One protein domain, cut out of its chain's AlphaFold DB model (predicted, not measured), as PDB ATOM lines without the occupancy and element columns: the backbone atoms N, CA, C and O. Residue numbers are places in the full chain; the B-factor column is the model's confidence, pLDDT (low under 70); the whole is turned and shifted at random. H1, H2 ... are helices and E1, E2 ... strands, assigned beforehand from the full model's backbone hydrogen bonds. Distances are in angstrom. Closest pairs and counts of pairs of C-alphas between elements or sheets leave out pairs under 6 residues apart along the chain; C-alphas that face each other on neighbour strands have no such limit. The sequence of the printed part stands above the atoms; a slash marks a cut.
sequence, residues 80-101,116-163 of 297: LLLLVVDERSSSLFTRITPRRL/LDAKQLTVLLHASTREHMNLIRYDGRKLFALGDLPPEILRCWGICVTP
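What this domain is: This is residues 80 to 101 and 116 to 163 of the 297 residues of the protein "Hypothetical protein" of Haptolina ericina (UniProt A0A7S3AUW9). Little regular structure is present: a small twisted sheet of four strands, with a short helix, H1, set off from it at the end of a long loop. The 70 printed residues hold E1, E2, E3, E4 and H1 in that order, a mixed class with 24 residues in named elements. The sheet, E2 E1 E3 E4, is mixed; the whole is compact, radius of gyration of the C-alphas 12.0 A, spanning 36 by 29 by 22 A.

How they stand to each other: E1, residues 81 to 86, forms an antiparallel hairpin with E2, residues 93 to 96 (N 84 to O 94, 2.9 A). E3, residues 122 to 127, is parallel to E1 at 19 degrees (N 85 to O 125, 2.8 A). E4, residues 133 to 135, forms a hairpin with E3 (N 126 to O 134, 2.8 A). H1, residues 151 to 155, is not on the sheet; its O i to N i+4 pair is within hydrogen-bond range.

Where its parts are: E1 runs 15.7 A from C-alpha 81 at (-2.626, -22.036, 5.115), E3 16.0 A. H1 ends at C-alpha 155, (-0.150, -28.197, -8.245).

The domain as a whole: Residues 102 to 115 are not printed, a gap of 14.1 A between C-alphas 101 and 116. The link E4 to H1 is long. Residues 101, 162 and 163 are under pLDDT 70.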
ATOM      1  N   LEU A  80      -4.504 -19.598   8.887       93.94
ATOM      2  CA  LEU A  80      -3.668 -19.428   7.696       93.94
ATOM      3  C   LEU A  80      -3.181 -20.776   7.160       93.94
ATOM      4  O   LEU A  80      -2.592 -21.563   7.896       93.94
ATOM      5  N   LEU A  81      -3.317 -20.985   5.855       94.69
ATOM      6  CA  LEU A  81      -2.626 -22.036   5.115       94.69
ATOM      7  C   LEU A  81      -1.188 -21.590   4.827       94.69
ATOM      8  O   LEU A  81      -0.974 -20.588   4.141       94.69
ATOM      9  N   LEU A  82      -0.193 -22.323   5.331       96.00
ATOM     10  CA  LEU A  82       1.215 -22.033   5.037       96.00
ATOM     11  C   LEU A  82       1.717 -22.966   3.930       96.00
ATOM     12  O   LEU A  82       1.721 -24.189   4.086       96.00
ATOM     13  N   LEU A  83       2.152 -22.370   2.821       95.56
ATOM     14  CA  LEU A  83       2.732 -23.059   1.670       95.56
ATOM     15  C   LEU A  83       4.239 -22.812   1.673       95.56
ATOM     16  O   LEU A  83       4.707 -21.734   1.308       95.56
ATOM     17  N   VAL A  84       5.003 -23.786   2.162       95.38
ATOM     18  CA  VAL A  84       6.446 -23.655   2.388       95.38
ATOM     19  C   VAL A  84       7.222 -24.326   1.258       95.38
ATOM     20  O   VAL A  84       6.940 -25.473   0.911       95.38
ATOM     21  N   VAL A  85       8.211 -23.613   0.719       94.88
ATOM     22  CA  VAL A  85       9.292 -24.132  -0.126       94.88
ATOM     23  C   VAL A  85      10.553 -24.222   0.738       94.88
ATOM     24  O   VAL A  85      11.010 -23.184   1.216       94.88
ATOM     25  N   ASP A  86      11.118 -25.410   0.958       93.12
ATOM     26  CA  ASP A  86      12.338 -25.600   1.762       93.12
ATOM     27  C   ASP A  86      13.482 -26.201   0.937       93.12
ATOM     28  O   ASP A  86      13.468 -27.380   0.589       93.12
ATOM     29  N   GLU A  87      14.503 -25.384   0.654       89.94
ATOM     30  CA  GLU A  87      15.688 -25.778  -0.127       89.94
ATOM     31  C   GLU A  87      16.586 -26.819   0.582       89.94
ATOM     32  O   GLU A  87      17.534 -27.319  -0.030       89.94
ATOM     33  N   ARG A  88      16.333 -27.118   1.866       84.44
ATOM     34  CA  ARG A  88      17.094 -28.077   2.692       84.44
ATOM     35  C   ARG A  88      16.421 -29.452   2.779       84.44
ATOM     36  O   ARG A  88      17.061 -30.417   3.189       84.44
ATOM     37  N   SER A  89      15.133 -29.530   2.450       84.62
ATOM     38  CA  SER A  89      14.297 -30.727   2.580       84.62
ATOM     39  C   SER A  89      14.363 -31.602   1.324       84.62
ATOM     40  O   SER A  89      14.488 -31.093   0.213       84.62
ATOM     41  N   SER A  90      14.206 -32.923   1.476       82.62
ATOM     42  CA  SER A  90      13.953 -33.818   0.335       82.62
ATOM     43  C   SER A  90      12.551 -33.611  -0.255       82.62
ATOM     44  O   SER A  90      12.369 -33.729  -1.464       82.62
ATOM     45  N   SER A  91      11.572 -33.228   0.573       86.75
ATOM     46  CA  SER A  91      10.286 -32.695   0.114       86.75
ATOM     47  C   SER A  91      10.391 -31.178   0.000       86.75
ATOM     48  O   SER A  91      10.186 -30.467   0.989       86.75
ATOM     49  N   LEU A  92      10.723 -30.688  -1.200       90.81
ATOM     50  CA  LEU A  92      10.872 -29.257  -1.498       90.81
ATOM     51  C   LEU A  92       9.622 -28.452  -1.111       90.81
ATOM     52  O   LEU A  92       9.742 -27.320  -0.655       90.81
ATOM     53  N   PHE A  93       8.435 -29.041  -1.266       94.00
ATOM     54  CA  PHE A  93       7.158 -28.430  -0.914       94.00
ATOM     55  C   PHE A  93       6.604 -29.051   0.374       94.00
ATOM     56  O   PHE A  93       6.567 -30.272   0.531       94.00
ATOM     57  N   THR A  94       6.172 -28.203   1.308       93.94
ATOM     58  CA  THR A  94       5.497 -28.581   2.559       93.94
ATOM     59  C   THR A  94       4.229 -27.744   2.732       93.94
ATOM     60  O   THR A  94       4.264 -26.525   2.565       93.94
ATOM     61  N   ARG A  95       3.105 -28.392   3.064       93.94
ATOM     62  CA  ARG A  95       1.797 -27.754   3.296       93.94
ATOM     63  C   ARG A  95       1.418 -27.859   4.771       93.94
ATOM     64  O   ARG A  95       1.354 -28.964   5.299       93.94
ATOM     65  N   ILE A  96       1.120 -26.730   5.412       94.38
ATOM     66  CA  ILE A  96       0.568 -26.687   6.773       94.38
ATOM     67  C   ILE A  96      -0.852 -26.132   6.673       94.38
ATOM     68  O   ILE A  96      -1.055 -24.917   6.620       94.38
ATOM     69  N   THR A  97      -1.828 -27.038   6.575       92.44
ATOM     70  CA  THR A  97      -3.261 -26.710   6.598       92.44
ATOM     71  C   THR A  97      -3.678 -26.360   8.033       92.44
ATOM     72  O   THR A  97      -3.364 -27.145   8.931       92.44
ATOM     73  N   PRO A  98      -4.396 -25.249   8.286       92.31
ATOM     74  CA  PRO A  98      -4.926 -24.969   9.614       92.31
ATOM     75  C   PRO A  98      -5.998 -26.003   9.981       92.31
ATOM     76  O   PRO A  98      -6.826 -26.390   9.151       92.31
ATOM     77  N   ARG A  99      -6.017 -26.436  11.242       88.12
ATOM     78  CA  ARG A  99      -7.127 -27.219  11.795       88.12
ATOM     79  C   ARG A  99      -8.383 -26.343  11.766       88.12
ATOM     80  O   ARG A  99      -8.407 -25.281  12.396       88.12
ATOM     81  N   ARG A 100      -9.416 -26.786  11.042       75.31
ATOM     82  CA  ARG A 100     -10.749 -26.170  11.109       75.31
ATOM     83  C   ARG A 100     -11.263 -26.293  12.543       75.31
ATOM     84  O   ARG A 100     -11.098 -27.345  13.158       75.31
ATOM     85  N   LEU A 101     -11.914 -25.252  13.058       64.44
ATOM     86  CA  LEU A 101     -12.725 -25.402  14.264       64.44
ATOM     87  C   LEU A 101     -13.961 -26.234  13.907       64.44
ATOM     88  O   LEU A 101     -14.828 -25.789  13.150       64.44
ATOM     89  N   LEU A 116     -10.063 -27.066   0.053       84.12
ATOM     90  CA  LEU A 116      -9.680 -25.749   0.543       84.12
ATOM     91  C   LEU A 116     -10.503 -24.690  -0.199       84.12
ATOM     92  O   LEU A 116     -10.488 -24.642  -1.428       84.12
ATOM     93  N   ASP A 117     -11.204 -23.829   0.544       85.19
ATOM     94  CA  ASP A 117     -11.932 -22.695  -0.037       85.19
ATOM     95  C   ASP A 117     -10.955 -21.805  -0.825       85.19
ATOM     96  O   ASP A 117      -9.866 -21.488  -0.345       85.19
ATOM     97  N   ALA A 118     -11.356 -21.341  -2.008       87.56
ATOM     98  CA  ALA A 118     -10.635 -20.315  -2.756       87.56
ATOM     99  C   ALA A 118     -10.362 -19.054  -1.904       87.56
ATOM    100  O   ALA A 118      -9.359 -18.375  -2.107       87.56
ATOM    101  N   LYS A 119     -11.212 -18.757  -0.912       89.19
ATOM    102  CA  LYS A 119     -11.051 -17.647   0.045       89.19
ATOM    103  C   LYS A 119     -10.105 -17.953   1.215       89.19
ATOM    104  O   LYS A 119      -9.868 -17.064   2.031       89.19
ATOM    105  N   GLN A 120      -9.566 -19.172   1.326       91.38
ATOM    106  CA  GLN A 120      -8.654 -19.561   2.406       91.38
ATOM    107  C   GLN A 120      -7.436 -18.631   2.436       91.38
ATOM    108  O   GLN A 120      -6.665 -18.558   1.475       91.38
ATOM    109  N   LEU A 121      -7.237 -17.949   3.569       93.69
ATOM    110  CA  LEU A 121      -6.079 -17.085   3.765       93.69
ATOM    111  C   LEU A 121      -4.793 -17.912   3.716       93.69
ATOM    112  O   LEU A 121      -4.654 -18.908   4.427       93.69
ATOM    113  N   THR A 122      -3.866 -17.504   2.859       93.94
ATOM    114  CA  THR A 122      -2.703 -18.291   2.445       93.94
ATOM    115  C   THR A 122      -1.434 -17.446   2.522       93.94
ATOM    116  O   THR A 122      -1.439 -16.258   2.202       93.94
ATOM    117  N   VAL A 123      -0.325 -18.050   2.958       94.88
ATOM    118  CA  VAL A 123       0.992 -17.401   3.032       94.88
ATOM    119  C   VAL A 123       2.052 -18.313   2.425       94.88
ATOM    120  O   VAL A 123       2.289 -19.418   2.915       94.88
ATOM    121  N   LEU A 124       2.722 -17.827   1.380       94.62
ATOM    122  CA  LEU A 124       3.815 -18.538   0.723       94.62
ATOM    123  C   LEU A 124       5.148 -18.185   1.394       94.62
ATOM    124  O   LEU A 124       5.516 -17.011   1.501       94.62
ATOM    125  N   LEU A 125       5.885 -19.199   1.837       94.94
ATOM    126  CA  LEU A 125       7.131 -19.065   2.588       94.94
ATOM    127  C   LEU A 125       8.277 -19.797   1.891       94.94
ATOM    128  O   LEU A 125       8.102 -20.891   1.369       94.94
ATOM    129  N   HIS A 126       9.467 -19.209   1.928       93.69
ATOM    130  CA  HIS A 126      10.707 -19.807   1.445       93.69
ATOM    131  C   HIS A 126      11.677 -19.999   2.614       93.69
ATOM    132  O   HIS A 126      12.254 -19.021   3.107       93.69
ATOM    133  N   ALA A 127      11.857 -21.247   3.044       92.06
ATOM    134  CA  ALA A 127      12.892 -21.660   3.977       92.06
ATOM    135  C   ALA A 127      14.216 -21.797   3.213       92.06
ATOM    136  O   ALA A 127      14.459 -22.750   2.474       92.06
ATOM    137  N   SER A 128      15.058 -20.779   3.365       88.31
ATOM    138  CA  SER A 128      16.365 -20.724   2.708       88.31
ATOM    139  C   SER A 128      17.387 -21.659   3.363       88.31
ATOM    140  O   SER A 128      17.284 -21.988   4.542       88.31
ATOM    141  N   THR A 129      18.463 -21.981   2.642       84.94
ATOM    142  CA  THR A 129      19.644 -22.697   3.180       84.94
ATOM    143  C   THR A 129      20.305 -22.055   4.411       84.94
ATOM    144  O   THR A 129      21.057 -22.723   5.111       84.94
ATOM    145  N   ARG A 130      20.017 -20.779   4.715       81.38
ATOM    146  CA  ARG A 130      20.432 -20.085   5.954       81.38
ATOM    147  C   ARG A 130      19.384 -20.168   7.073       81.38
ATOM    148  O   ARG A 130      19.383 -19.338   7.977       81.38
ATOM    149  N   GLU A 131      18.448 -21.106   6.948       79.81
ATOM    150  CA  GLU A 131      17.351 -21.409   7.880       79.81
ATOM    151  C   GLU A 131      16.365 -20.246   8.112       79.81
ATOM    152  O   GLU A 131      15.479 -20.305   8.963       79.81
ATOM    153  N   HIS A 132      16.487 -19.175   7.322       85.38
ATOM    154  CA  HIS A 132      15.626 -18.004   7.394       85.38
ATOM    155  C   HIS A 132      14.384 -18.187   6.516       85.38
ATOM    156  O   HIS A 132      14.505 -18.500   5.325       85.38
ATOM    157  N   MET A 133      13.212 -17.928   7.103       90.50
ATOM    158  CA  MET A 133      11.906 -17.922   6.441       90.50
ATOM    159  C   MET A 133      11.658 -16.576   5.753       90.50
ATOM    160  O   MET A 133      11.577 -15.535   6.405       90.50
ATOM    161  N   ASN A 134      11.506 -16.591   4.432       91.75
ATOM    162  CA  ASN A 134      11.227 -15.403   3.625       91.75
ATOM    163  C   ASN A 134       9.788 -15.448   3.099       91.75
ATOM    164  O   ASN A 134       9.331 -16.499   2.664       91.75
ATOM    165  N   LEU A 135       9.086 -14.312   3.085       92.62
ATOM    166  CA  LEU A 135       7.779 -14.207   2.428       92.62
ATOM    167  C   LEU A 135       7.971 -14.207   0.906       92.62
ATOM    168  O   LEU A 135       8.585 -13.280   0.369       92.62
ATOM    169  N   ILE A 136       7.425 -15.209   0.220       92.69
ATOM    170  CA  ILE A 136       7.376 -15.243  -1.245       92.69
ATOM    171  C   ILE A 136       6.359 -14.197  -1.722       92.69
ATOM    172  O   ILE A 136       5.334 -13.950  -1.085       92.69
ATOM    173  N   ARG A 137       6.655 -13.565  -2.859       92.44
ATOM    174  CA  ARG A 137       5.747 -12.665  -3.572       92.44
ATOM    175  C   ARG A 137       5.578 -13.151  -5.000       92.44
ATOM    176  O   ARG A 137       6.578 -13.464  -5.641       92.44
ATOM    177  N   TYR A 138       4.347 -13.167  -5.493       84.94
ATOM    178  CA  TYR A 138       4.051 -13.452  -6.893       84.94
ATOM    179  C   TYR A 138       3.813 -12.130  -7.625       84.94
ATOM    180  O   TYR A 138       3.084 -11.283  -7.115       84.94
ATOM    181  N   ASP A 139       4.489 -11.923  -8.758       86.25
ATOM    182  CA  ASP A 139       4.469 -10.665  -9.527       86.25
ATOM    183  C   ASP A 139       4.628  -9.392  -8.653       86.25
ATOM    184  O   ASP A 139       3.865  -8.430  -8.716       86.25
ATOM    185  N   GLY A 140       5.563  -9.430  -7.693       88.81
ATOM    186  CA  GLY A 140       5.799  -8.352  -6.714       88.81
ATOM    187  C   GLY A 140       4.698  -8.146  -5.653       88.81
ATOM    188  O   GLY A 140       4.941  -7.478  -4.635       88.81
ATOM    189  N   ARG A 141       3.522  -8.757  -5.834       87.44
ATOM    190  CA  ARG A 141       2.346  -8.696  -4.956       87.44
ATOM    191  C   ARG A 141       2.413  -9.752  -3.849       87.44
ATOM    192  O   ARG A 141       3.163 -10.725  -3.908       87.44
ATOM    193  N   LYS A 142       1.611  -9.544  -2.806       87.44
ATOM    194  CA  LYS A 142       1.283 -10.583  -1.825       87.44
ATOM    195  C   LYS A 142      -0.084 -11.129  -2.210       87.44
ATOM    196  O   LYS A 142      -1.055 -10.382  -2.129       87.44
ATOM    197  N   LEU A 143      -0.132 -12.376  -2.654       85.50
ATOM    198  CA  LEU A 143      -1.388 -13.093  -2.840       85.50
ATOM    199  C   LEU A 143      -1.797 -13.649  -1.479       85.50
ATOM    200  O   LEU A 143      -0.938 -14.158  -0.754       85.50
ATOM    201  N   PHE A 144      -3.062 -13.461  -1.108       88.00
ATOM    202  CA  PHE A 144      -3.547 -13.774   0.237       88.00
ATOM    203  C   PHE A 144      -4.724 -14.740   0.226       88.00
ATOM    204  O   PHE A 144      -4.847 -15.487   1.191       88.00
ATOM    205  N   ALA A 145      -5.559 -14.775  -0.814       92.12
ATOM    206  CA  ALA A 145      -6.539 -15.840  -0.985       92.12
ATOM    207  C   ALA A 145      -5.917 -17.003  -1.774       92.12
ATOM    208  O   ALA A 145      -5.084 -16.802  -2.659       92.12
ATOM    209  N   LEU A 146      -6.325 -18.234  -1.469       91.38
ATOM    210  CA  LEU A 146      -5.831 -19.427  -2.158       91.38
ATOM    211  C   LEU A 146      -6.182 -19.426  -3.656       91.38
ATOM    212  O   LEU A 146      -5.386 -19.871  -4.475       91.38
ATOM    213  N   GLY A 147      -7.348 -18.883  -4.013       90.12
ATOM    214  CA  GLY A 147      -7.814 -18.720  -5.392       90.12
ATOM    215  C   GLY A 147      -7.163 -17.568  -6.164       90.12
ATOM    216  O   GLY A 147      -7.383 -17.473  -7.366       90.12
ATOM    217  N   ASP A 148      -6.351 -16.721  -5.516       90.88
ATOM    218  CA  ASP A 148      -5.524 -15.726  -6.219       90.88
ATOM    219  C   ASP A 148      -4.315 -16.382  -6.923       90.88
ATOM    220  O   ASP A 148      -3.647 -15.750  -7.744       90.88
ATOM    221  N   LEU A 149      -3.965 -17.619  -6.541       90.88
ATOM    222  CA  LEU A 149      -2.747 -18.298  -6.976       90.88
ATOM    223  C   LEU A 149      -2.946 -19.030  -8.313       90.88
ATOM    224  O   LEU A 149      -3.946 -19.730  -8.475       90.88
ATOM    225  N   PRO A 150      -1.970 -18.957  -9.241       90.62
ATOM    226  CA  PRO A 150      -1.990 -19.747 -10.468       90.62
ATOM    227  C   PRO A 150      -2.157 -21.253 -10.183       90.62
ATOM    228  O   PRO A 150      -1.461 -21.771  -9.297       90.62
ATOM    229  N   PRO A 151      -3.005 -21.982 -10.934       90.06
ATOM    230  CA  PRO A 151      -3.172 -23.431 -10.792       90.06
ATOM    231  C   PRO A 151      -1.855 -24.215 -10.833       90.06
ATOM    232  O   PRO A 151      -1.710 -25.230 -10.160       90.06
ATOM    233  N   GLU A 152      -0.872 -23.724 -11.578       90.50
ATOM    234  CA  GLU A 152       0.465 -24.290 -11.758       90.50
ATOM    235  C   GLU A 152       1.238 -24.286 -10.432       90.50
ATOM    236  O   GLU A 152       1.868 -25.276 -10.066       90.50
ATOM    237  N   ILE A 153       1.115 -23.197  -9.665       90.56
ATOM    238  CA  ILE A 153       1.700 -23.059  -8.327       90.56
ATOM    239  C   ILE A 153       0.933 -23.927  -7.323       90.56
ATOM    240  O   ILE A 153       1.546 -24.559  -6.466       90.56
ATOM    241  N   LEU A 154      -0.396 -24.020  -7.438       91.81
ATOM    242  CA  LEU A 154      -1.222 -24.865  -6.566       91.81
ATOM    243  C   LEU A 154      -0.900 -26.366  -6.726       91.81
ATOM    244  O   LEU A 154      -0.810 -27.088  -5.724       91.81
ATOM    245  N   ARG A 155      -0.612 -26.823  -7.956       91.25
ATOM    246  CA  ARG A 155      -0.150 -28.197  -8.245       91.25
ATOM    247  C   ARG A 155       1.112 -28.572  -7.456       91.25
ATOM    248  O   ARG A 155       1.202 -29.712  -7.006       91.25
ATOM    249  N   CYS A 156       2.037 -27.637  -7.198       91.19
ATOM    250  CA  CYS A 156       3.267 -27.909  -6.433       91.19
ATOM    251  C   CYS A 156       3.018 -28.401  -4.992       91.19
ATOM    252  O   CYS A 156       3.856 -29.114  -4.442       91.19
ATOM    253  N   TRP A 157       1.870 -28.074  -4.382       92.69
ATOM    254  CA  TRP A 157       1.465 -28.560  -3.048       92.69
ATOM    255  C   TRP A 157       0.324 -29.593  -3.091       92.69
ATOM    256  O   TRP A 157      -0.309 -29.861  -2.061       92.69
ATOM    257  N   GLY A 158       0.033 -30.156  -4.271       90.50
ATOM    258  CA  GLY A 158      -1.087 -31.078  -4.472       90.50
ATOM    259  C   GLY A 158      -2.428 -30.447  -4.092       90.50
ATOM    260  O   GLY A 158      -3.222 -31.067  -3.384       90.50
ATOM    261  N   ILE A 159      -2.636 -29.181  -4.470       89.88
ATOM    262  CA  ILE A 159      -3.871 -28.438  -4.213       89.88
ATOM    263  C   ILE A 159      -4.636 -28.288  -5.526       89.88
ATOM    264  O   ILE A 159      -4.143 -27.685  -6.476       89.88
ATOM    265  N   CYS A 160      -5.873 -28.777  -5.536       83.56
ATOM    266  CA  CYS A 160      -6.877 -28.401  -6.520       83.56
ATOM    267  C   CYS A 160      -7.843 -27.428  -5.840       83.56
ATOM    268  O   CYS A 160      -8.475 -27.788  -4.849       83.56
ATOM    269  N   VAL A 161      -7.949 -26.202  -6.352       78.75
ATOM    270  CA  VAL A 161      -9.028 -25.281  -5.973       78.75
ATOM    271  C   VAL A 161     -10.145 -25.475  -6.982       78.75
ATOM    272  O   VAL A 161      -9.963 -25.182  -8.164       78.75
ATOM    273  N   THR A 162     -11.299 -25.955  -6.529       69.00
ATOM    274  CA  THR A 162     -12.514 -25.939  -7.347       69.00
ATOM    275  C   THR A 162     -12.842 -24.473  -7.647       69.00
ATOM    276  O   THR A 162     -13.059 -23.711  -6.699       69.00
ATOM    277  N   PRO A 163     -12.846 -24.025  -8.920       63.44
ATOM    278  CA  PRO A 163     -13.215 -22.652  -9.229       63.44
ATOM    279  C   PRO A 163     -14.637 -22.421  -8.722       63.44
ATOM    280  O   PRO A 163     -15.511 -23.267  -8.918       63.44
TER     281      PRO A 163